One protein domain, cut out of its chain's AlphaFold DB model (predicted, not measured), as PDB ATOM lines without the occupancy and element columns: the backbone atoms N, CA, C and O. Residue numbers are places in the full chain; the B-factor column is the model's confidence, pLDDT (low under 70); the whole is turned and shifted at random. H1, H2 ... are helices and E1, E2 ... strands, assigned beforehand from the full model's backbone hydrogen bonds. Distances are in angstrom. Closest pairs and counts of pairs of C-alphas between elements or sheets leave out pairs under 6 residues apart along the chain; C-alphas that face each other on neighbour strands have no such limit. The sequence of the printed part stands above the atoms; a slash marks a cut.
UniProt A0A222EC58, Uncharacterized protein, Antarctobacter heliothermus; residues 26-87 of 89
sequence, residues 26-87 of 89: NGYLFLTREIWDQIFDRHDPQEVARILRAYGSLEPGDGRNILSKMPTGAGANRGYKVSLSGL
ATOM      1  N   ASN A  26      17.731  53.775  21.633       89.94
ATOM      2  CA  ASN A  26      19.047  53.444  22.194       89.94
ATOM      3  C   ASN A  26      19.927  52.608  21.235       89.94
ATOM      4  O   ASN A  26      20.565  51.648  21.669       89.94
ATOM      5  N   GLY A  27      19.923  52.917  19.933       88.44
ATOM      6  CA  GLY A  27      20.710  52.181  18.929       88.44
ATOM      7  C   GLY A  27      20.167  50.791  18.568       88.44
ATOM      8  O   GLY A  27      20.868  49.986  17.954       88.44
ATOM      9  N   TYR A  28      18.921  50.493  18.937       92.75
ATOM     10  CA  TYR A  28      18.219  49.285  18.519       92.75
ATOM     11  C   TYR A  28      17.012  49.630  17.667       92.75
ATOM     12  O   TYR A  28      16.285  50.579  17.954       92.75
ATOM     13  N   LEU A  29      16.766  48.782  16.679       93.44
ATOM     14  CA  LEU A  29      15.569  48.775  15.864       93.44
ATOM     15  C   LEU A  29      14.592  47.732  16.409       93.44
ATOM     16  O   LEU A  29      14.926  46.561  16.578       93.44
ATOM     17  N   PHE A  30      13.372  48.159  16.694       94.62
ATOM     18  CA  PHE A  30      12.290  47.324  17.186       94.62
ATOM     19  C   PHE A  30      11.235  47.179  16.099       94.62
ATOM     20  O   PHE A  30      10.740  48.177  15.579       94.62
ATOM     21  N   LEU A  31      10.865  45.942  15.783       94.44
ATOM     22  CA  LEU A  31       9.840  45.634  14.790       94.44
ATOM     23  C   LEU A  31       8.722  44.821  15.433       94.44
ATOM     24  O   LEU A  31       8.982  43.876  16.185       94.44
ATOM     25  N   THR A  32       7.470  45.153  15.120       94.00
ATOM     26  CA  THR A  32       6.358  44.264  15.469       94.00
ATOM     27  C   THR A  32       6.454  42.974  14.665       94.00
ATOM     28  O   THR A  32       7.126  42.897  13.636       94.00
ATOM     29  N   ARG A  33       5.749  41.942  15.132       92.56
ATOM     30  CA  ARG A  33       5.678  40.676  14.403       92.56
ATOM     31  C   ARG A  33       5.056  40.840  13.017       92.56
ATOM     32  O   ARG A  33       5.580  40.276  12.074       92.56
ATOM     33  N   GLU A  34       3.988  41.623  12.892       92.00
ATOM     34  CA  GLU A  34       3.345  41.863  11.594       92.00
ATOM     35  C   GLU A  34       4.311  42.476  10.584       92.00
ATOM     36  O   GLU A  34       4.390  42.002   9.457       92.00
ATOM     37  N   ILE A  35       5.084  43.486  10.987       92.69
ATOM     38  CA  ILE A  35       6.017  44.143  10.069       92.69
ATOM     39  C   ILE A  35       7.198  43.223   9.748       92.69
ATOM     40  O   ILE A  35       7.646  43.163   8.609       92.69
ATOM     41  N   TRP A  36       7.669  42.448  10.726       93.25
ATOM     42  CA  TRP A  36       8.689  41.426  10.499       93.25
ATOM     43  C   TRP A  36       8.248  40.376   9.476       93.25
ATOM     44  O   TRP A  36       8.982  40.087   8.533       93.25
ATOM     45  N   ASP A  37       7.040  39.839   9.645       92.25
ATOM     46  CA  ASP A  37       6.473  38.832   8.752       92.25
ATOM     47  C   ASP A  37       6.250  39.421   7.341       92.25
ATOM     48  O   ASP A  37       6.422  38.710   6.356       92.25
ATOM     49  N   GLN A  38       5.949  40.722   7.222       91.00
ATOM     50  CA  GLN A  38       5.870  41.427   5.933       91.00
ATOM     51  C   GLN A  38       7.239  41.631   5.267       91.00
ATOM     52  O   GLN A  38       7.347  41.499   4.053       91.00
ATOM     53  N   ILE A  39       8.283  41.968   6.031       89.81
ATOM     54  CA  ILE A  39       9.639  42.181   5.493       89.81
ATOM     55  C   ILE A  39      10.235  40.867   4.979       89.81
ATOM     56  O   ILE A  39      10.924  40.851   3.960       89.81
ATOM     57  N   PHE A  40       9.977  39.771   5.691       89.38
ATOM     58  CA  PHE A  40      10.530  38.456   5.391       89.38
ATOM     59  C   PHE A  40       9.487  37.496   4.809       89.38
ATOM     60  O   PHE A  40       9.634  36.291   4.979       89.38
ATOM     61  N   ASP A  41       8.472  37.993   4.092       87.94
ATOM     62  CA  ASP A  41       7.339  37.188   3.594       87.94
ATOM     63  C   ASP A  41       7.763  35.987   2.727       87.94
ATOM     64  O   ASP A  41       7.077  34.967   2.664       87.94
ATOM     65  N   ARG A  42       8.930  36.096   2.080       89.75
ATOM     66  CA  ARG A  42       9.517  35.063   1.210       89.75
ATOM     67  C   ARG A  42      10.382  34.036   1.939       89.75
ATOM     68  O   ARG A  42      10.894  33.116   1.302       89.75
ATOM     69  N   HIS A  43      10.579  34.201   3.240       90.69
ATOM     70  CA  HIS A  43      11.395  33.339   4.087       90.69
ATOM     71  C   HIS A  43      10.573  32.857   5.283       90.69
ATOM     72  O   HIS A  43       9.531  33.424   5.595       90.69
ATOM     73  N   ASP A  44      11.036  31.822   5.987       91.19
ATOM     74  CA  ASP A  44      10.455  31.511   7.291       91.19
ATOM     75  C   ASP A  44      10.899  32.592   8.300       91.19
ATOM     76  O   ASP A  44      12.096  32.712   8.593       91.19
ATOM     77  N   PRO A  45       9.973  33.402   8.849       88.50
ATOM     78  CA  PRO A  45      10.355  34.541   9.673       88.50
ATOM     79  C   PRO A  45      11.003  34.118  10.997       88.50
ATOM     80  O   PRO A  45      11.784  34.887  11.568       88.50
ATOM     81  N   GLN A  46      10.722  32.904  11.494       89.50
ATOM     82  CA  GLN A  46      11.376  32.386  12.696       89.50
ATOM     83  C   GLN A  46      12.800  31.925  12.406       89.50
ATOM     84  O   GLN A  46      13.682  32.115  13.244       89.50
ATOM     85  N   GLU A  47      13.032  31.316  11.249       91.69
ATOM     86  CA  GLU A  47      14.355  30.914  10.794       91.69
ATOM     87  C   GLU A  47      15.255  32.134  10.620       91.69
ATOM     88  O   GLU A  47      16.339  32.173  11.206       91.69
ATOM     89  N   VAL A  48      14.770  33.181   9.946       91.94
ATOM     90  CA  VAL A  48      15.498  34.452   9.808       91.94
ATOM     91  C   VAL A  48      15.855  35.029  11.179       91.94
ATOM     92  O   VAL A  48      17.009  35.380  11.425       91.94
ATOM     93  N   ALA A  49      14.903  35.064  12.117       91.50
ATOM     94  CA  ALA A  49      15.166  35.571  13.460       91.50
ATOM     95  C   ALA A  49      16.216  34.732  14.213       91.50
ATOM     96  O   ALA A  49      17.049  35.279  14.939       91.50
ATOM     97  N   ARG A  50      16.210  33.402  14.046       90.94
ATOM     98  CA  ARG A  50      17.221  32.510  14.640       90.94
ATOM     99  C   ARG A  50      18.602  32.736  14.036       90.94
ATOM    100  O   ARG A  50      19.573  32.756  14.788       90.94
ATOM    101  N   ILE A  51      18.682  32.917  12.721       91.00
ATOM    102  CA  ILE A  51      19.929  33.198  12.005       91.00
ATOM    103  C   ILE A  51      20.508  34.534  12.476       91.00
ATOM    104  O   ILE A  51      21.648  34.581  12.929       91.00
ATOM    105  N   LEU A  52      19.708  35.602  12.470       89.44
ATOM    106  CA  LEU A  52      20.148  36.925  12.925       89.44
ATOM    107  C   LEU A  52      20.552  36.927  14.402       89.44
ATOM    108  O   LEU A  52      21.484  37.628  14.789       89.44
ATOM    109  N   ARG A  53      19.906  36.100  15.232       90.12
ATOM    110  CA  ARG A  53      20.332  35.888  16.619       90.12
ATOM    111  C   ARG A  53      21.690  35.195  16.696       90.12
ATOM    112  O   ARG A  53      22.513  35.579  17.518       90.12
ATOM    113  N   ALA A  54      21.920  34.167  15.880       89.50
ATOM    114  CA  ALA A  54      23.192  33.448  15.855       89.50
ATOM    115  C   ALA A  54      24.360  34.353  15.428       89.50
ATOM    116  O   ALA A  54      25.458  34.202  15.956       89.50
ATOM    117  N   TYR A  55      24.104  35.321  14.543       87.94
ATOM    118  CA  TYR A  55      25.076  36.340  14.129       87.94
ATOM    119  C   TYR A  55      25.197  37.530  15.093       87.94
ATOM    120  O   TYR A  55      26.018  38.412  14.875       87.94
ATOM    121  N   GLY A  56      24.405  37.576  16.168       86.94
ATOM    122  CA  GLY A  56      24.450  38.662  17.152       86.94
ATOM    123  C   GLY A  56      23.748  39.956  16.723       86.94
ATOM    124  O   GLY A  56      23.688  40.898  17.509       86.94
ATOM    125  N   SER A  57      23.158  40.009  15.526       90.25
ATOM    126  CA  SER A  57      22.394  41.169  15.047       90.25
ATOM    127  C   SER A  57      20.994  41.253  15.667       90.25
ATOM    128  O   SER A  57      20.400  42.326  15.676       90.25
ATOM    129  N   LEU A  58      20.451  40.153  16.205       92.25
ATOM    130  CA  LEU A  58      19.158  40.128  16.902       92.25
ATOM    131  C   LEU A  58      19.327  39.775  18.379       92.25
ATOM    132  O   LEU A  58      19.825  38.701  18.725       92.25
ATOM    133  N   GLU A  59      18.832  40.649  19.249       92.06
ATOM    134  CA  GLU A  59      18.866  40.433  20.688       92.06
ATOM    135  C   GLU A  59      17.603  39.707  21.173       92.06
ATOM    136  O   GLU A  59      16.479  40.185  20.954       92.06
ATOM    137  N   PRO A  60      17.754  38.556  21.855       89.19
ATOM    138  CA  PRO A  60      16.622  37.863  22.444       89.19
ATOM    139  C   PRO A  60      16.022  38.688  23.586       89.19
ATOM    140  O   PRO A  60      16.698  39.483  24.240       89.19
ATOM    141  N   GLY A  61      14.739  38.457  23.845       88.00
ATOM    142  CA  GLY A  61      14.079  38.991  25.028       88.00
ATOM    143  C   GLY A  61      14.399  38.184  26.282       88.00
ATOM    144  O   GLY A  61      15.327  37.378  26.329       88.00
ATOM    145  N   ASP A  62      13.566  38.354  27.308       81.75
ATOM    146  CA  ASP A  62      13.744  37.650  28.575       81.75
ATOM    147  C   ASP A  62      13.663  36.120  28.424       81.75
ATOM    148  O   ASP A  62      12.702  35.553  27.873       81.75
ATOM    149  N   GLY A  63      14.663  35.441  28.990       78.81
ATOM    150  CA  GLY A  63      14.749  33.987  29.065       78.81
ATOM    151  C   GLY A  63      15.038  33.328  27.715       78.81
ATOM    152  O   GLY A  63      16.052  33.591  27.077       78.81
ATOM    153  N   ARG A  64      14.162  32.406  27.294       78.19
ATOM    154  CA  ARG A  64      14.282  31.672  26.016       78.19
ATOM    155  C   ARG A  64      13.490  32.319  24.871       78.19
ATOM    156  O   ARG A  64      13.379  31.722  23.803       78.19
ATOM    157  N   ASN A  65      12.911  33.501  25.087       87.19
ATOM    158  CA  ASN A  65      12.057  34.155  24.101       87.19
ATOM    159  C   ASN A  65      12.884  34.905  23.058       87.19
ATOM    160  O   ASN A  65      13.715  35.740  23.398       87.19
ATOM    161  N   ILE A  66      12.600  34.660  21.779       89.44
ATOM    162  CA  ILE A  66      13.214  35.418  20.681       89.44
ATOM    163  C   ILE A  66      12.660  36.845  20.582       89.44
ATOM    164  O   ILE A  66      13.361  37.754  20.158       89.44
ATOM    165  N   LEU A  67      11.410  37.041  21.013       93.06
ATOM    166  CA  LEU A  67      10.765  38.347  21.052       93.06
ATOM    167  C   LEU A  67      11.126  39.090  22.337       93.06
ATOM    168  O   LEU A  67      10.986  38.556  23.442       93.06
ATOM    169  N   SER A  68      11.503  40.347  22.166       93.50
ATOM    170  CA  SER A  68      11.820  41.307  23.212       93.50
ATOM    171  C   SER A  68      10.612  42.164  23.570       93.50
ATOM    172  O   SER A  68       9.661  42.303  22.796       93.50
ATOM    173  N   LYS A  69      10.640  42.752  24.769       93.38
ATOM    174  CA  LYS A  69       9.667  43.774  25.158       93.38
ATOM    175  C   LYS A  69       9.859  45.008  24.274       93.38
ATOM    176  O   LYS A  69      10.982  45.478  24.108       93.38
ATOM    177  N   MET A  70       8.762  45.524  23.732       93.12
ATOM    178  CA  MET A  70       8.791  46.747  22.932       93.12
ATOM    179  C   MET A  70       8.962  47.980  23.828       93.12
ATOM    180  O   MET A  70       8.534  47.977  24.990       93.12
ATOM    181  N   PRO A  71       9.557  49.059  23.301       91.06
ATOM    182  CA  PRO A  71       9.612  50.323  24.009       91.06
ATOM    183  C   PRO A  71       8.220  50.958  24.139       91.06
ATOM    184  O   PRO A  71       7.353  50.813  23.275       91.06
ATOM    185  N   THR A  72       8.014  51.705  25.225       88.19
ATOM    186  CA  THR A  72       6.809  52.522  25.417       88.19
ATOM    187  C   THR A  72       6.626  53.466  24.229       88.19
ATOM    188  O   THR A  72       7.571  54.158  23.857       88.19
ATOM    189  N   GLY A  73       5.420  53.497  23.656       82.69
ATOM    190  CA  GLY A  73       5.093  54.306  22.475       82.69
ATOM    191  C   GLY A  73       5.085  53.534  21.153       82.69
ATOM    192  O   GLY A  73       4.564  54.049  20.173       82.69
ATOM    193  N   ALA A  74       5.567  52.285  21.121       83.69
ATOM    194  CA  ALA A  74       5.619  51.486  19.893       83.69
ATOM    195  C   ALA A  74       4.337  50.699  19.550       83.69
ATOM    196  O   ALA A  74       4.350  49.842  18.674       83.69
ATOM    197  N   GLY A  75       3.234  50.926  20.269       80.44
ATOM    198  CA  GLY A  75       1.919  50.343  19.952       80.44
ATOM    199  C   GLY A  75       1.769  48.822  20.136       80.44
ATOM    200  O   GLY A  75       0.654  48.320  20.063       80.44
ATOM    201  N   ALA A  76       2.846  48.088  20.430       86.62
ATOM    202  CA  ALA A  76       2.838  46.646  20.675       86.62
ATOM    203  C   ALA A  76       3.536  46.290  21.996       86.62
ATOM    204  O   ALA A  76       4.370  47.039  22.492       86.62
ATOM    205  N   ASN A  77       3.225  45.117  22.559       89.56
ATOM    206  CA  ASN A  77       3.857  44.639  23.798       89.56
ATOM    207  C   ASN A  77       5.206  43.945  23.556       89.56
ATOM    208  O   ASN A  77       6.125  44.049  24.374       89.56
ATOM    209  N   ARG A  78       5.323  43.199  22.452       92.75
ATOM    210  CA  ARG A  78       6.498  42.389  22.109       92.75
ATOM    211  C   ARG A  78       6.791  42.428  20.614       92.75
ATOM    212  O   ARG A  78       5.864  42.506  19.813       92.75
ATOM    213  N   GLY A  79       8.070  42.327  20.274       94.50
ATOM    214  CA  GLY A  79       8.560  42.377  18.902       94.50
ATOM    215  C   GLY A  79      10.007  41.909  18.792       94.50
ATOM    216  O   GLY A  79      10.599  41.447  19.769       94.50
ATOM    217  N   TYR A  80      10.569  42.003  17.596       94.88
ATOM    218  CA  TYR A  80      11.968  41.680  17.344       94.88
ATOM    219  C   TYR A  80      12.841  42.898  17.643       94.88
ATOM    220  O   TYR A  80      12.480  44.015  17.284       94.88
ATOM    221  N   LYS A  81      13.971  42.677  18.322       95.00
ATOM    222  CA  LYS A  81      14.946  43.712  18.679       95.00
ATOM    223  C   LYS A  81      16.233  43.459  17.905       95.00
ATOM    224  O   LYS A  81      16.920  42.474  18.157       95.00
ATOM    225  N   VAL A  82      16.545  44.342  16.971       93.56
ATOM    226  CA  VAL A  82      17.702  44.253  16.081       93.56
ATOM    227  C   VAL A  82      18.720  45.312  16.489       93.56
ATOM    228  O   VAL A  82      18.367  46.468  16.711       93.56
ATOM    229  N   SER A  83      19.980  44.920  16.635       90.88
ATOM    230  CA  SER A  83      21.087  45.830  16.924       90.88
ATOM    231  C   SER A  83      21.523  46.541  15.647       90.88
ATOM    232  O   SER A  83      21.872  45.883  14.667       90.88
ATOM    233  N   LEU A  84      21.532  47.876  15.657       82.88
ATOM    234  CA  LEU A  84      22.010  48.661  14.515       82.88
ATOM    235  C   LEU A  84      23.525  48.578  14.342       82.88
ATOM    236  O   LEU A  84      24.018  48.630  13.218       82.88
ATOM    237  N   SER A  85      24.262  48.374  15.433       78.44
ATOM    238  CA  SER A  85      25.714  48.187  15.383       78.44
ATOM    239  C   SER A  85      26.109  46.896  14.660       78.44
ATOM    240  O   SER A  85      27.165  46.843  14.048       78.44
ATOM    241  N   GLY A  86      25.257  45.864  14.708       60.97
ATOM    242  CA  GLY A  86      25.482  44.579  14.034       60.97
ATOM    243  C   GLY A  86      24.986  44.523  12.585       60.97
ATOM    244  O   GLY A  86      24.907  43.431  12.028       60.97
ATOM    245  N   LEU A  87      24.580  45.660  12.008       58.56
ATOM    246  CA  LEU A  87      24.083  45.797  10.631       58.56
ATOM    247  C   LEU A  87      25.044  46.593   9.721       58.56
ATOM    248  O   LEU A  87      24.710  46.826   8.563       58.56
TER     249      LEU A  87
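What this domain is: This is residues 26 to 87 of the 89 residues of an uncharacterized protein of Antarctobacter heliothermus (UniProt A0A222EC58). Two antiparallel strands, E1 and E2, make a small ribbon, and two helices set as a corner accompany it: H1 by the end of the ribbon where E1 ends and E2 begins, H2 on the E2 side, away from E1. A long link, residues 55 to 77, winds from H2 back to E2, and two short pieces of it pair with E2 along the edge away from E1. The printed part has 62 residues with two named helices and two named strands, in the order E1, H1, H2, E2; the sheet order is E1 - E2, antiparallel. The class is mixed, helices and strands, with 27 residues, under half of those printed, in named elements. The whole is compact, with a radius of gyration of the C-alphas of 10.9 A, and rounded, spanning 29 by 23 by 22 A.

Where its parts are: Begin with the sheet and find C-alpha 28 at (18.219, 49.285, 18.519), where strand E1, residues 28 to 31, begins; it runs 9.9 A from first to last C-alpha. Its neighbour E2, residues 78 to 83, is the longest strand: look for C-alpha 78 at (6.498, 42.389, 22.109) and go 15.9 A to C-alpha 83 at (21.087, 45.830, 16.924). Helix H1, residues 33 to 39, covers 9.9 A from Arg 33 to Ile 39. Helix H2, residues 45 to 54, is the longest helix, 14.3 A from C-alpha 45 at (10.355, 34.541, 9.673) to C-alpha 54.

How they stand to each other: Start at the sheet, where E1 and E2 are antiparallel neighbours with 143 degrees between their N-to-C directions. The C-alphas of Phe 30 and Lys 81 face each other at 4.7 A. Check the backbone there: N 29 and O 82 are 2.8 A apart, and N 31 and O 80 are 2.9 A apart, both within hydrogen-bond range. Two stretches too short to be named also pair with E2, both antiparallel: residues 58 to 59 with residues 81 to 82, and residues 68 to 69 with residues 78 to 79. From the sheet go to H1, whose closest C-alphas to E2 are those of Arg 33 and Gly 79, 5.6 A apart. Next look at H2: its closest C-alphas to E2 are those of Ala 49 and Tyr 80, 7.9 A apart. H2 and E1 are apart, with no C-alpha of the one within 8 A of the other. H1 and H2 are close but not clearly touching; their closest C-alphas are those of Asp 37 and Pro 45, 5.9 A apart. The lines of these two helices stand at 90 degrees, about perpendicular. In H1 and H2 every O i to N i+4 pair is within hydrogen-bond range.

The domain as a whole: The two C-alphas farthest apart are those of Arg 42 and Thr 72, 30.0 A, while the first and last printed C-alphas, Asn 26 and Leu 87, are 14.7 A apart. The printed part has no cut. The links from E1 to H1, of 1 residue, and from H1 to H2, of 5 residues, are tight. The link from H2 to E2 is long, with 23 residues, and its C-alphas lie 6 to 17 A from the mean of all C-alphas. In the B-factor column of this model the mean pLDDT of the printed part is 88.8; look at residues 86 to 87 for the two values under 70.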